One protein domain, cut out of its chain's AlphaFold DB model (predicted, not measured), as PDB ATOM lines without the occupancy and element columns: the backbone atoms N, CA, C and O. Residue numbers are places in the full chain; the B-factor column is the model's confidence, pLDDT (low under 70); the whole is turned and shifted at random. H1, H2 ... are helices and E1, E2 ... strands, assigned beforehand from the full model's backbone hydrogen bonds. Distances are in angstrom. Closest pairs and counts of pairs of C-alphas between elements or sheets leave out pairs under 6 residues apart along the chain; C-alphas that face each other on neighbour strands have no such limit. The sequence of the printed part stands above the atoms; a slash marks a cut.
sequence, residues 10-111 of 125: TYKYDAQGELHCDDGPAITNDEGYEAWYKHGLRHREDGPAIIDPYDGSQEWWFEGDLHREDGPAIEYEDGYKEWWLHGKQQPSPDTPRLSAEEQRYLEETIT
ATOM      1  N   THR A  10     135.088  90.185  39.196       93.12
ATOM      2  CA  THR A  10     134.100  89.975  38.139       93.12
ATOM      3  C   THR A  10     132.851  89.347  38.738       93.12
ATOM      4  O   THR A  10     132.938  88.323  39.409       93.12
ATOM      5  N   TYR A  11     131.687  89.929  38.451       92.62
ATOM      6  CA  TYR A  11     130.394  89.481  38.969       92.62
ATOM      7  C   TYR A  11     129.475  89.004  37.843       92.62
ATOM      8  O   TYR A  11     129.367  89.653  36.800       92.62
ATOM      9  N   LYS A  12     128.758  87.902  38.074       93.50
ATOM     10  CA  LYS A  12     127.696  87.386  37.202       93.50
ATOM     11  C   LYS A  12     126.355  87.434  37.923       93.50
ATOM     12  O   LYS A  12     126.248  87.005  39.072       93.50
ATOM     13  N   TYR A  13     125.342  87.935  37.225       92.69
ATOM     14  CA  TYR A  13     123.995  88.115  37.755       92.69
ATOM     15  C   TYR A  13     122.956  87.418  36.870       92.69
ATOM     16  O   TYR A  13     123.167  87.282  35.662       92.69
ATOM     17  N   ASP A  14     121.827  87.021  37.455       91.56
ATOM     18  CA  ASP A  14     120.644  86.567  36.723       91.56
ATOM     19  C   ASP A  14     119.806  87.739  36.167       91.56
ATOM     20  O   ASP A  14     120.153  88.917  36.290       91.56
ATOM     21  N   ALA A  15     118.670  87.422  35.534       90.31
ATOM     22  CA  ALA A  15     117.764  88.421  34.965       90.31
ATOM     23  C   ALA A  15     117.046  89.282  36.026       90.31
ATOM     24  O   ALA A  15     116.464  90.313  35.684       90.31
ATOM     25  N   GLN A  16     117.094  88.881  37.297       89.56
ATOM     26  CA  GLN A  16     116.530  89.587  38.440       89.56
ATOM     27  C   GLN A  16     117.569  90.503  39.102       89.56
ATOM     28  O   GLN A  16     117.209  91.339  39.932       89.56
ATOM     29  N   GLY A  17     118.836  90.414  38.681       89.62
ATOM     30  CA  GLY A  17     119.949  91.183  39.228       89.62
ATOM     31  C   GLY A  17     120.565  90.548  40.475       89.62
ATOM     32  O   GLY A  17     121.277  91.229  41.212       89.62
ATOM     33  N   GLU A  18     120.299  89.268  40.728       91.94
ATOM     34  CA  GLU A  18     120.867  88.507  41.840       91.94
ATOM     35  C   GLU A  18     122.127  87.771  41.380       91.94
ATOM     36  O   GLU A  18     122.231  87.388  40.218       91.94
ATOM     37  N   LEU A  19     123.109  87.566  42.265       92.06
ATOM     38  CA  LEU A  19     124.318  86.812  41.912       92.06
ATOM     39  C   LEU A  19     123.951  85.377  41.537       92.06
ATOM     40  O   LEU A  19     123.319  84.672  42.324       92.06
ATOM     41  N   HIS A  20     124.342  84.945  40.340       92.56
ATOM     42  CA  HIS A  20     123.963  83.633  39.824       92.56
ATOM     43  C   HIS A  20     124.896  83.180  38.703       92.56
ATOM     44  O   HIS A  20     125.180  83.941  37.774       92.56
ATOM     45  N   CYS A  21     125.322  81.917  38.742       92.06
ATOM     46  CA  CYS A  21     125.920  81.234  37.597       92.06
ATOM     47  C   CYS A  21     125.720  79.713  37.717       92.06
ATOM     48  O   CYS A  21     126.140  79.123  38.706       92.06
ATOM     49  N   ASP A  22     125.093  79.077  36.717       87.50
ATOM     50  CA  ASP A  22     124.860  77.619  36.726       87.50
ATOM     51  C   ASP A  22     126.109  76.807  36.340       87.50
ATOM     52  O   ASP A  22     126.312  75.704  36.836       87.50
ATOM     53  N   ASP A  23     126.966  77.356  35.474       88.38
ATOM     54  CA  ASP A  23     128.122  76.645  34.905       88.38
ATOM     55  C   ASP A  23     129.454  76.943  35.621       88.38
ATOM     56  O   ASP A  23     130.517  76.506  35.177       88.38
ATOM     57  N   GLY A  24     129.452  77.735  36.696       91.25
ATOM     58  CA  GLY A  24     130.697  78.138  37.344       91.25
ATOM     59  C   GLY A  24     130.535  79.179  38.446       91.25
ATOM     60  O   GLY A  24     129.424  79.429  38.908       91.25
ATOM     61  N   PRO A  25     131.642  79.795  38.887       94.25
ATOM     62  CA  PRO A  25     131.594  80.825  39.911       94.25
ATOM     63  C   PRO A  25     130.865  82.070  39.392       94.25
ATOM     64  O   PRO A  25     131.005  82.480  38.228       94.25
ATOM     65  N   ALA A  26     130.071  82.658  40.284       94.88
ATOM     66  CA  ALA A  26     129.383  83.921  40.066       94.88
ATOM     67  C   ALA A  26     130.275  85.121  40.410       94.88
ATOM     68  O   ALA A  26     130.042  86.208  39.887       94.88
ATOM     69  N   ILE A  27     131.289  84.924  41.256       94.38
ATOM     70  CA  ILE A  27     132.314  85.922  41.566       94.38
ATOM     71  C   ILE A  27     133.686  85.308  41.314       94.38
ATOM     72  O   ILE A  27     133.946  84.211  41.801       94.38
ATOM     73  N   THR A  28     134.549  86.011  40.584       95.31
ATOM     74  CA  THR A  28     135.955  85.620  40.380       95.31
ATOM     75  C   THR A  28     136.875  86.835  40.397       95.31
ATOM     76  O   THR A  28     136.453  87.892  39.927       95.31
ATOM     77  N   ASN A  29     138.127  86.696  40.833       92.19
ATOM     78  CA  ASN A  29     139.145  87.752  40.719       92.19
ATOM     79  C   ASN A  29     140.476  87.236  40.139       92.19
ATOM     80  O   ASN A  29     140.642  86.035  39.918       92.19
ATOM     81  N   ASP A  30     141.418  88.147  39.888       91.75
ATOM     82  CA  ASP A  30     142.738  87.814  39.325       91.75
ATOM     83  C   ASP A  30     143.671  87.103  40.326       91.75
ATOM     84  O   ASP A  30     144.652  86.477  39.923       91.75
ATOM     85  N   GLU A  31     143.369  87.173  41.626       90.12
ATOM     86  CA  GLU A  31     144.122  86.503  42.693       90.12
ATOM     87  C   GLU A  31     143.701  85.037  42.892       90.12
ATOM     88  O   GLU A  31     144.400  84.281  43.563       90.12
ATOM     89  N   GLY A  32     142.597  84.610  42.267       90.62
ATOM     90  CA  GLY A  32     142.065  83.248  42.355       90.62
ATOM     91  C   GLY A  32     140.928  83.066  43.363       90.62
ATOM     92  O   GLY A  32     140.564  81.929  43.648       90.62
ATOM     93  N   TYR A  33     140.355  84.152  43.889       94.19
ATOM     94  CA  TYR A  33     139.108  84.101  44.649       94.19
ATOM     95  C   TYR A  33     137.977  83.647  43.735       94.19
ATOM     96  O   TYR A  33     137.763  84.234  42.670       94.19
ATOM     97  N   GLU A  34     137.219  82.646  44.168       95.69
ATOM     98  CA  GLU A  34     136.058  82.141  43.445       95.69
ATOM     99  C   GLU A  34     134.885  81.939  44.407       95.69
ATOM    100  O   GLU A  34     135.026  81.303  45.450       95.69
ATOM    101  N   ALA A  35     133.701  82.436  44.044       95.31
ATOM    102  CA  ALA A  35     132.486  82.197  44.815       95.31
ATOM    103  C   ALA A  35     131.291  81.824  43.929       95.31
ATOM    104  O   ALA A  35     130.982  82.487  42.934       95.31
ATOM    105  N   TRP A  36     130.589  80.764  44.320       96.12
ATOM    106  CA  TRP A  36     129.430  80.209  43.629       96.12
ATOM    107  C   TRP A  36     128.142  80.703  44.271       96.12
ATOM    108  O   TRP A  36     127.934  80.580  45.481       96.12
ATOM    109  N   TYR A  37     127.265  81.247  43.433       94.75
ATOM    110  CA  TYR A  37     125.958  81.737  43.841       94.75
ATOM    111  C   TYR A  37     124.870  81.206  42.915       94.75
ATOM    112  O   TYR A  37     125.069  81.098  41.703       94.75
ATOM    113  N   LYS A  38     123.703  80.945  43.500       93.00
ATOM    114  CA  LYS A  38     122.468  80.556  42.827       93.00
ATOM    115  C   LYS A  38     121.329  81.382  43.418       93.00
ATOM    116  O   LYS A  38     121.100  81.322  44.625       93.00
ATOM    117  N   HIS A  39     120.655  82.177  42.590       91.62
ATOM    118  CA  HIS A  39     119.583  83.092  43.008       91.62
ATOM    119  C   HIS A  39     119.968  83.971  44.212       91.62
ATOM    120  O   HIS A  39     119.249  84.066  45.204       91.62
ATOM    121  N   GLY A  40     121.173  84.546  44.178       91.56
ATOM    122  CA  GLY A  40     121.685  85.424  45.232       91.56
ATOM    123  C   GLY A  40     122.174  84.719  46.501       91.56
ATOM    124  O   GLY A  40     122.710  85.386  47.389       91.56
ATOM    125  N   LEU A  41     122.055  83.393  46.592       93.94
ATOM    126  CA  LEU A  41     122.507  82.595  47.731       93.94
ATOM    127  C   LEU A  41     123.784  81.833  47.390       93.94
ATOM    128  O   LEU A  41     123.927  81.317  46.285       93.94
ATOM    129  N   ARG A  42     124.704  81.723  48.353       94.06
ATOM    130  CA  ARG A  42     125.902  80.886  48.209       94.06
ATOM    131  C   ARG A  42     125.489  79.423  48.113       94.06
ATOM    132  O   ARG A  42     124.774  78.933  48.988       94.06
ATOM    133  N   HIS A  43     125.889  78.746  47.044       94.00
ATOM    134  CA  HIS A  43     125.441  77.380  46.788       94.00
ATOM    135  C   HIS A  43     126.386  76.659  45.826       94.00
ATOM    136  O   HIS A  43     126.653  77.161  44.735       94.00
ATOM    137  N   ARG A  44     126.820  75.452  46.200       94.25
ATOM    138  CA  ARG A  44     127.498  74.501  45.311       94.25
ATOM    139  C   ARG A  44     127.319  73.069  45.827       94.25
ATOM    140  O   ARG A  44     127.524  72.825  47.008       94.25
ATOM    141  N   GLU A  45     126.954  72.136  44.946       89.25
ATOM    142  CA  GLU A  45     126.714  70.725  45.312       89.25
ATOM    143  C   GLU A  45     128.005  69.889  45.281       89.25
ATOM    144  O   GLU A  45     128.278  69.119  46.196       89.25
ATOM    145  N   ASP A  46     128.841  70.090  44.258       88.12
ATOM    146  CA  ASP A  46     129.998  69.225  43.978       88.12
ATOM    147  C   ASP A  46     131.338  69.748  44.535       88.12
ATOM    148  O   ASP A  46     132.408  69.244  44.186       88.12
ATOM    149  N   GLY A  47     131.333  70.799  45.358       92.62
ATOM    150  CA  GLY A  47     132.576  71.408  45.830       92.62
ATOM    151  C   GLY A  47     132.387  72.628  46.728       92.62
ATOM    152  O   GLY A  47     131.258  72.956  47.090       92.62
ATOM    153  N   PRO A  48     133.482  73.326  47.071       95.25
ATOM    154  CA  PRO A  48     133.422  74.519  47.903       95.25
ATOM    155  C   PRO A  48     132.728  75.661  47.157       95.25
ATOM    156  O   PRO A  48     133.048  75.966  46.008       95.25
ATOM    157  N   ALA A  49     131.756  76.291  47.800       96.38
ATOM    158  CA  ALA A  49     131.066  77.454  47.264       96.38
ATOM    159  C   ALA A  49     131.886  78.744  47.410       96.38
ATOM    160  O   ALA A  49     131.540  79.733  46.771       96.38
ATOM    161  N   ILE A  50     132.945  78.743  48.223       95.88
ATOM    162  CA  ILE A  50     133.944  79.813  48.287       95.88
ATOM    163  C   ILE A  50     135.329  79.183  48.301       95.88
ATOM    164  O   ILE A  50     135.563  78.226  49.036       95.88
ATOM    165  N   ILE A  51     136.226  79.743  47.501       96.38
ATOM    166  CA  ILE A  51     137.659  79.483  47.535       96.38
ATOM    167  C   ILE A  51     138.329  80.837  47.732       96.38
ATOM    168  O   ILE A  51     138.205  81.705  46.865       96.38
ATOM    169  N   ASP A  52     139.000  81.020  48.866       94.31
ATOM    170  CA  ASP A  52     139.722  82.245  49.188       94.31
ATOM    171  C   ASP A  52     141.238  81.972  49.210       94.31
ATOM    172  O   ASP A  52     141.726  81.219  50.055       94.31
ATOM    173  N   PRO A  53     142.015  82.538  48.272       91.56
ATOM    174  CA  PRO A  53     143.460  82.345  48.225       91.56
ATOM    175  C   PRO A  53     144.220  83.137  49.301       91.56
ATOM    176  O   PRO A  53     145.404  82.873  49.499       91.56
ATOM    177  N   TYR A  54     143.595  84.110  49.973       89.19
ATOM    178  CA  TYR A  54     144.270  84.968  50.950       89.19
ATOM    179  C   TYR A  54     144.558  84.241  52.268       89.19
ATOM    180  O   TYR A  54     145.656  84.360  52.814       89.19
ATOM    181  N   ASP A  55     143.581  83.488  52.774       89.88
ATOM    182  CA  ASP A  55     143.716  82.616  53.948       89.88
ATOM    183  C   ASP A  55     143.760  81.120  53.579       89.88
ATOM    184  O   ASP A  55     143.837  80.249  54.453       89.88
ATOM    185  N   GLY A  56     143.709  80.830  52.274       91.50
ATOM    186  CA  GLY A  56     143.666  79.483  51.721       91.50
ATOM    187  C   GLY A  56     142.409  78.715  52.131       91.50
ATOM    188  O   GLY A  56     142.422  77.478  52.121       91.50
ATOM    189  N   SER A  57     141.347  79.420  52.536       94.94
ATOM    190  CA  SER A  57     140.132  78.795  53.024       94.94
ATOM    191  C   SER A  57     139.232  78.299  51.897       94.94
ATOM    192  O   SER A  57     139.165  78.831  50.784       94.94
ATOM    193  N   GLN A  58     138.523  77.219  52.197       96.75
ATOM    194  CA  GLN A  58     137.478  76.661  51.357       96.75
ATOM    195  C   GLN A  58     136.219  76.512  52.197       96.75
ATOM    196  O   GLN A  58     136.252  75.906  53.270       96.75
ATOM    197  N   GLU A  59     135.101  77.041  51.703       97.19
ATOM    198  CA  GLU A  59     133.816  76.978  52.401       97.19
ATOM    199  C   GLU A  59     132.761  76.272  51.551       97.19
ATOM    200  O   GLU A  59     132.555  76.597  50.381       97.19
ATOM    201  N   TRP A  60     132.027  75.342  52.154       97.06
ATOM    202  CA  TRP A  60     130.936  74.600  51.531       97.06
ATOM    203  C   TRP A  60     129.592  75.178  51.965       97.06
ATOM    204  O   TRP A  60     129.215  75.117  53.137       97.06
ATOM    205  N   TRP A  61     128.861  75.727  50.994       96.00
ATOM    206  CA  TRP A  61     127.543  76.316  51.200       96.00
ATOM    207  C   TRP A  61     126.507  75.623  50.327       96.00
ATOM    208  O   TRP A  61     126.733  75.402  49.136       96.00
ATOM    209  N   PHE A  62     125.339  75.366  50.902       94.19
ATOM    210  CA  PHE A  62     124.180  74.826  50.215       94.19
ATOM    211  C   PHE A  62     122.955  75.681  50.547       94.19
ATOM    212  O   PHE A  62     122.576  75.820  51.705       94.19
ATOM    213  N   GLU A  63     122.362  76.286  49.517       93.38
ATOM    214  CA  GLU A  63     121.146  77.120  49.625       93.38
ATOM    215  C   GLU A  63     121.283  78.284  50.625       93.38
ATOM    216  O   GLU A  63     120.322  78.708  51.259       93.38
ATOM    217  N   GLY A  64     122.488  78.847  50.735       93.50
ATOM    218  CA  GLY A  64     122.773  79.968  51.628       93.50
ATOM    219  C   GLY A  64     123.163  79.574  53.050       93.50
ATOM    220  O   GLY A  64     123.499  80.471  53.821       93.50
ATOM    221  N   ASP A  65     123.213  78.280  53.370       95.38
ATOM    222  CA  ASP A  65     123.671  77.758  54.655       95.38
ATOM    223  C   ASP A  65     125.008  77.015  54.521       95.38
ATOM    224  O   ASP A  65     125.221  76.271  53.565       95.38
ATOM    225  N   LEU A  66     125.899  77.158  55.509       94.75
ATOM    226  CA  LEU A  66     127.088  76.306  55.616       94.75
ATOM    227  C   LEU A  66     126.655  74.850  55.807       94.75
ATOM    228  O   LEU A  66     125.897  74.525  56.732       94.75
ATOM    229  N   HIS A  67     127.124  73.973  54.925       94.50
ATOM    230  CA  HIS A  67     126.700  72.582  54.913       94.50
ATOM    231  C   HIS A  67     127.705  71.693  54.178       94.50
ATOM    232  O   HIS A  67     128.035  71.947  53.021       94.50
ATOM    233  N   ARG A  68     128.119  70.600  54.828       94.75
ATOM    234  CA  ARG A  68     128.828  69.491  54.183       94.75
ATOM    235  C   ARG A  68     128.600  68.185  54.945       94.75
ATOM    236  O   ARG A  68     128.872  68.125  56.140       94.75
ATOM    237  N   GLU A  69     128.121  67.144  54.263       90.19
ATOM    238  CA  GLU A  69     127.814  65.845  54.893       90.19
ATOM    239  C   GLU A  69     129.068  64.999  55.160       90.19
ATOM    240  O   GLU A  69     129.216  64.424  56.237       90.19
ATOM    241  N   ASP A  70     129.996  64.965  54.203       88.44
ATOM    242  CA  ASP A  70     131.154  64.059  54.223       88.44
ATOM    243  C   ASP A  70     132.434  64.690  54.800       88.44
ATOM    244  O   ASP A  70     133.527  64.130  54.678       88.44
ATOM    245  N   GLY A  71     132.350  65.874  55.410       91.69
ATOM    246  CA  GLY A  71     133.541  66.575  55.875       91.69
ATOM    247  C   GLY A  71     133.274  67.917  56.553       91.69
ATOM    248  O   GLY A  71     132.127  68.276  56.804       91.69
ATOM    249  N   PRO A  72     134.338  68.673  56.855       94.88
ATOM    250  CA  PRO A  72     134.224  70.024  57.393       94.88
ATOM    251  C   PRO A  72     133.616  70.978  56.356       94.88
ATOM    252  O   PRO A  72     134.015  70.990  55.195       94.88
ATOM    253  N   ALA A  73     132.661  71.798  56.770       96.44
ATOM    254  CA  ALA A  73     132.091  72.823  55.905       96.44
ATOM    255  C   ALA A  73     133.022  74.030  55.720       96.44
ATOM    256  O   ALA A  73     132.792  74.812  54.807       96.44
ATOM    257  N   ILE A  74     134.053  74.181  56.555       96.00
ATOM    258  CA  ILE A  74     135.116  75.174  56.372       96.00
ATOM    259  C   ILE A  74     136.463  74.496  56.604       96.00
ATOM    260  O   ILE A  74     136.652  73.831  57.625       96.00
ATOM    261  N   GLU A  75     137.394  74.666  55.671       95.81
ATOM    262  CA  GLU A  75     138.783  74.220  55.799       95.81
ATOM    263  C   GLU A  75     139.720  75.394  55.560       95.81
ATOM    264  O   GLU A  75     139.613  76.034  54.522       95.81
ATOM    265  N   TYR A  76     140.640  75.639  56.489       93.75
ATOM    266  CA  TYR A  76     141.683  76.656  56.370       93.75
ATOM    267  C   TYR A  76     143.037  76.013  56.046       93.75
ATOM    268  O   TYR A  76     143.278  74.844  56.370       93.75
ATOM    269  N   GLU A  77     143.952  76.778  55.446       92.25
ATOM    270  CA  GLU A  77     145.300  76.290  55.118       92.25
ATOM    271  C   GLU A  77     146.136  75.963  56.370       92.25
ATOM    272  O   GLU A  77     146.981  75.066  56.347       92.25
ATOM    273  N   ASP A  78     145.861  76.627  57.495       89.94
ATOM    274  CA  ASP A  78     146.514  76.374  58.785       89.94
ATOM    275  C   ASP A  78     146.120  75.024  59.429       89.94
ATOM    276  O   ASP A  78     146.710  74.609  60.433       89.94
ATOM    277  N   GLY A  79     145.156  74.315  58.833       89.06
ATOM    278  CA  GLY A  79     144.644  73.028  59.288       89.06
ATOM    279  C   GLY A  79     143.458  73.126  60.247       89.06
ATOM    280  O   GLY A  79     142.932  72.081  60.645       89.06
ATOM    281  N   TYR A  80     143.012  74.332  60.607       91.75
ATOM    282  CA  TYR A  80     141.769  74.526  61.337       91.75
ATOM    283  C   TYR A  80     140.569  74.175  60.446       91.75
ATOM    284  O   TYR A  80     140.563  74.387  59.229       91.75
ATOM    285  N   LYS A  81     139.559  73.550  61.052       94.19
ATOM    286  CA  LYS A  81     138.413  72.970  60.349       94.19
ATOM    287  C   LYS A  81     137.153  73.178  61.160       94.19
ATOM    288  O   LYS A  81     137.158  72.989  62.377       94.19
ATOM    289  N   GLU A  82     136.061  73.484  60.475       94.12
ATOM    290  CA  GLU A  82     134.746  73.585  61.094       94.12
ATOM    291  C   GLU A  82     133.731  72.703  60.390       94.12
ATOM    292  O   GLU A  82     133.665  72.651  59.165       94.12
ATOM    293  N   TRP A  83     132.892  72.031  61.172       94.50
ATOM    294  CA  TRP A  83     131.833  71.172  60.664       94.50
ATOM    295  C   TRP A  83     130.502  71.887  60.822       94.50
ATOM    296  O   TRP A  83     130.173  72.372  61.902       94.50
ATOM    297  N   TRP A  84     129.725  71.941  59.744       95.56
ATOM    298  CA  TRP A  84     128.413  72.574  59.733       95.56
ATOM    299  C   TRP A  84     127.447  71.741  58.897       95.56
ATOM    300  O   TRP A  84     127.800  71.249  57.826       95.56
ATOM    301  N   LEU A  85     126.217  71.600  59.386       93.81
ATOM    302  CA  LEU A  85     125.121  70.946  58.678       93.81
ATOM    303  C   LEU A  85     123.892  71.847  58.717       93.81
ATOM    304  O   LEU A  85     123.337  72.087  59.791       93.81
ATOM    305  N   HIS A  86     123.471  72.337  57.547       93.12
ATOM    306  CA  HIS A  86     122.307  73.223  57.394       93.12
ATOM    307  C   HIS A  86     122.377  74.433  58.341       93.12
ATOM    308  O   HIS A  86     121.468  74.681  59.137       93.12
ATOM    309  N   GLY A  87     123.532  75.107  58.347       93.25
ATOM    310  CA  GLY A  87     123.769  76.298  59.160       93.25
ATOM    311  C   GLY A  87     123.958  76.021  60.656       93.25
ATOM    312  O   GLY A  87     124.051  76.959  61.445       93.25
ATOM    313  N   LYS A  88     124.034  74.751  61.079       93.25
ATOM    314  CA  LYS A  88     124.278  74.370  62.479       93.25
ATOM    315  C   LYS A  88     125.670  73.789  62.660       93.25
ATOM    316  O   LYS A  88     125.972  72.739  62.089       93.25
ATOM    317  N   GLN A  89     126.459  74.425  63.521       92.31
ATOM    318  CA  GLN A  89     127.793  73.952  63.873       92.31
ATOM    319  C   GLN A  89     127.708  72.563  64.507       92.31
ATOM    320  O   GLN A  89     126.891  72.315  65.397       92.31
ATOM    321  N   GLN A  90     128.545  71.657  64.021       92.12
ATOM    322  CA  GLN A  90     128.734  70.320  64.552       92.12
ATOM    323  C   GLN A  90     130.101  70.249  65.240       92.12
ATOM    324  O   GLN A  90     131.039  70.930  64.817       92.12
ATOM    325  N   PRO A  91     130.245  69.432  66.295       86.69
ATOM    326  CA  PRO A  91     131.561  69.144  66.845       86.69
ATOM    327  C   PRO A  91     132.419  68.442  65.791       86.69
ATOM    328  O   PRO A  91     131.904  67.667  64.977       86.69
ATOM    329  N   SER A  92     133.730  68.678  65.825       85.44
ATOM    330  CA  SER A  92     134.634  67.911  64.975       85.44
ATOM    331  C   SER A  92     134.568  66.425  65.357       85.44
ATOM    332  O   SER A  92     134.380  66.105  66.535       85.44
ATOM    333  N   PRO A  93     134.754  65.496  64.405       79.81
ATOM    334  CA  PRO A  93     134.857  64.068  64.709       79.81
ATOM    335  C   PRO A  93     136.026  63.762  65.658       79.81
ATOM    336  O   PRO A  93     135.982  62.769  66.382       79.81
ATOM    337  N   ASP A  94     137.032  64.638  65.691       77.31
ATOM    338  CA  ASP A  94     138.179  64.559  66.597       77.31
ATOM    339  C   ASP A  94     137.899  65.144  67.987       77.31
ATOM    340  O   ASP A  94     138.697  64.954  68.904       77.31
ATOM    341  N   THR A  95     136.778  65.853  68.175       68.44
ATOM    342  CA  THR A  95     136.390  66.358  69.491       68.44
ATOM    343  C   THR A  95     136.024  65.151  70.351       68.44
ATOM    344  O   THR A  95     135.034  64.470  70.053       68.44
ATOM    345  N   PRO A  96     136.776  64.847  71.427       62.38
ATOM    346  CA  PRO A  96     136.422  63.739  72.292       62.38
ATOM    347  C   PRO A  96     135.031  64.011  72.856       62.38
ATOM    348  O   PRO A  96     134.776  65.062  73.450       62.38
ATOM    349  N   ARG A  97     134.111  63.064  72.650       63.41
ATOM    350  CA  ARG A  97     132.780  63.102  73.252       63.41
ATOM    351  C   ARG A  97     132.935  62.861  74.751       63.41
ATOM    352  O   ARG A  97     132.754  61.736  75.212       63.41
ATOM    353  N   LEU A  98     133.322  63.910  75.473       64.06
ATOM    354  CA  LEU A  98     133.470  63.896  76.921       64.06
ATOM    355  C   LEU A  98     132.177  63.352  77.531       64.06
ATOM    356  O   LEU A  98     131.068  63.739  77.145       64.06
ATOM    357  N   SER A  99     132.319  62.414  78.457       65.50
ATOM    358  CA  SER A  99     131.204  61.960  79.277       65.50
ATOM    359  C   SER A  99     130.642  63.133  80.091       65.50
ATOM    360  O   SER A  99     131.326  64.126  80.343       65.50
ATOM    361  N   ALA A 100     129.388  63.025  80.538       64.12
ATOM    362  CA  ALA A 100     128.758  64.064  81.359       64.12
ATOM    363  C   ALA A 100     129.561  64.380  82.643       64.12
ATOM    364  O   ALA A 100     129.477  65.487  83.167       64.12
ATOM    365  N   GLU A 101     130.356  63.425  83.138       61.50
ATOM    366  CA  GLU A 101     131.229  63.600  84.305       61.50
ATOM    367  C   GLU A 101     132.506  64.384  83.964       61.50
ATOM    368  O   GLU A 101     132.937  65.225  84.751       61.50
ATOM    369  N   GLU A 102     133.071  64.186  82.770       70.12
ATOM    370  CA  GLU A 102     134.233  64.943  82.288       70.12
ATOM    371  C   GLU A 102     133.872  66.388  81.918       70.12
ATOM    372  O   GLU A 102     134.647  67.300  82.199       70.12
ATOM    373  N   GLN A 103     132.676  66.620  81.357       68.31
ATOM    374  CA  GLN A 103     132.154  67.975  81.123       68.31
ATOM    375  C   GLN A 103     131.978  68.736  82.439       68.31
ATOM    376  O   GLN A 103     132.437  69.869  82.565       68.31
ATOM    377  N   ARG A 104     131.390  68.078  83.446       71.25
ATOM    378  CA  ARG A 104     131.193  68.656  84.777       71.25
ATOM    379  C   ARG A 104     132.518  68.972  85.469       71.25
ATOM    380  O   ARG A 104     132.652  70.036  86.061       71.25
ATOM    381  N   TYR A 105     133.509  68.089  85.349       73.88
ATOM    382  CA  TYR A 105     134.853  68.349  85.859       73.88
ATOM    383  C   TYR A 105     135.491  69.570  85.183       73.88
ATOM    384  O   TYR A 105     136.057  70.409  85.878       73.88
ATOM    385  N   LEU A 106     135.381  69.719  83.856       68.69
ATOM    386  CA  LEU A 106     135.934  70.874  83.137       68.69
ATOM    387  C   LEU A 106     135.266  72.196  83.550       68.69
ATOM    388  O   LEU A 106     135.954  73.185  83.791       68.69
ATOM    389  N   GLU A 107     133.938  72.215  83.661       68.19
ATOM    390  CA  GLU A 107     133.183  73.401  84.082       68.19
ATOM    391  C   GLU A 107     133.531  73.812  85.522       68.19
ATOM    392  O   GLU A 107     133.756  74.994  85.785       68.19
ATOM    393  N   GLU A 108     133.651  72.839  86.432       66.56
ATOM    394  CA  GLU A 108     133.962  73.068  87.848       66.56
ATOM    395  C   GLU A 108     135.447  73.398  88.109       66.56
ATOM    396  O   GLU A 108     135.753  74.024  89.124       66.56
ATOM    397  N   THR A 109     136.378  73.009  87.225       60.34
ATOM    398  CA  THR A 109     137.829  73.213  87.436       60.34
ATOM    399  C   THR A 109     138.476  74.279  86.552       60.34
ATOM    400  O   THR A 109     139.507  74.820  86.948       60.34
ATOM    401  N   ILE A 110     137.911  74.597  85.380       62.31
ATOM    402  CA  ILE A 110     138.557  75.468  84.376       62.31
ATOM    403  C   ILE A 110     137.786  76.776  84.105       62.31
ATOM    404  O   ILE A 110     138.339  77.680  83.479       62.31
ATOM    405  N   THR A 111     136.583  76.988  84.652       52.22
ATOM    406  CA  THR A 111     136.007  78.351  84.702       52.22
ATOM    407  C   THR A 111     136.244  78.985  86.078       52.22
ATOM    408  O   THR A 111     135.662  78.561  87.073       52.22
TER     409      THR A 111
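This is residues 10 to 111 of the 125 residues of an uncharacterized protein of Propionimicrobium lymphophilum ACS-093-V-SCH5 (UniProt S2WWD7). This domain has little regular structure: residues 10 to 90 wind back and forth in stacked turns, short strands side by side across the long axis, and a tail leads to H1 at one end, where residues 99 to 105 stick out. The printed 102 residues have E1 E2 E3 E4 E5 H1 in order, mixed in class, with 28 in named elements; both sheets, E2 - E3 and E4 - E5, are antiparallel. It is loose, radius of gyration of the C-alphas 17.6 A, spanning 57 by 26 by 24 A.

E4, residues 81 to 85, is 13.5 A long; E5 is 88 to 90, E3 57 to 59, E2 50 to 52. E1, 27 to 29, begins at C-alpha (132.314, 85.922, 41.566). H1, 100 to 110, is 15.3 A long and ends at C-alpha (138.557, 75.468, 84.376).

Hairpin E4 and E5 is antiparallel at 129 degrees, N 90 and O 83 2.8 A apart, within hydrogen-bond range. Hairpin E2 and E3 is antiparallel at 173 degrees, N 52 and O 57 2.9 A apart, within range. E1 pairs with no named strand; short antiparallel pairings join its residues 27 to 28 to 34 to 35, and those to 50 to 51 of E2. H1, apart from E4, has every O i to N i+4 pair within range.

The farthest C-alphas, Ala 15 and Thr 109, are 58.2 A apart. The printed part has no cut; links E1 to E2 and E3 to E4 are long. Residues 95 to 101, 103 and 106 to 111 have pLDDT under 70.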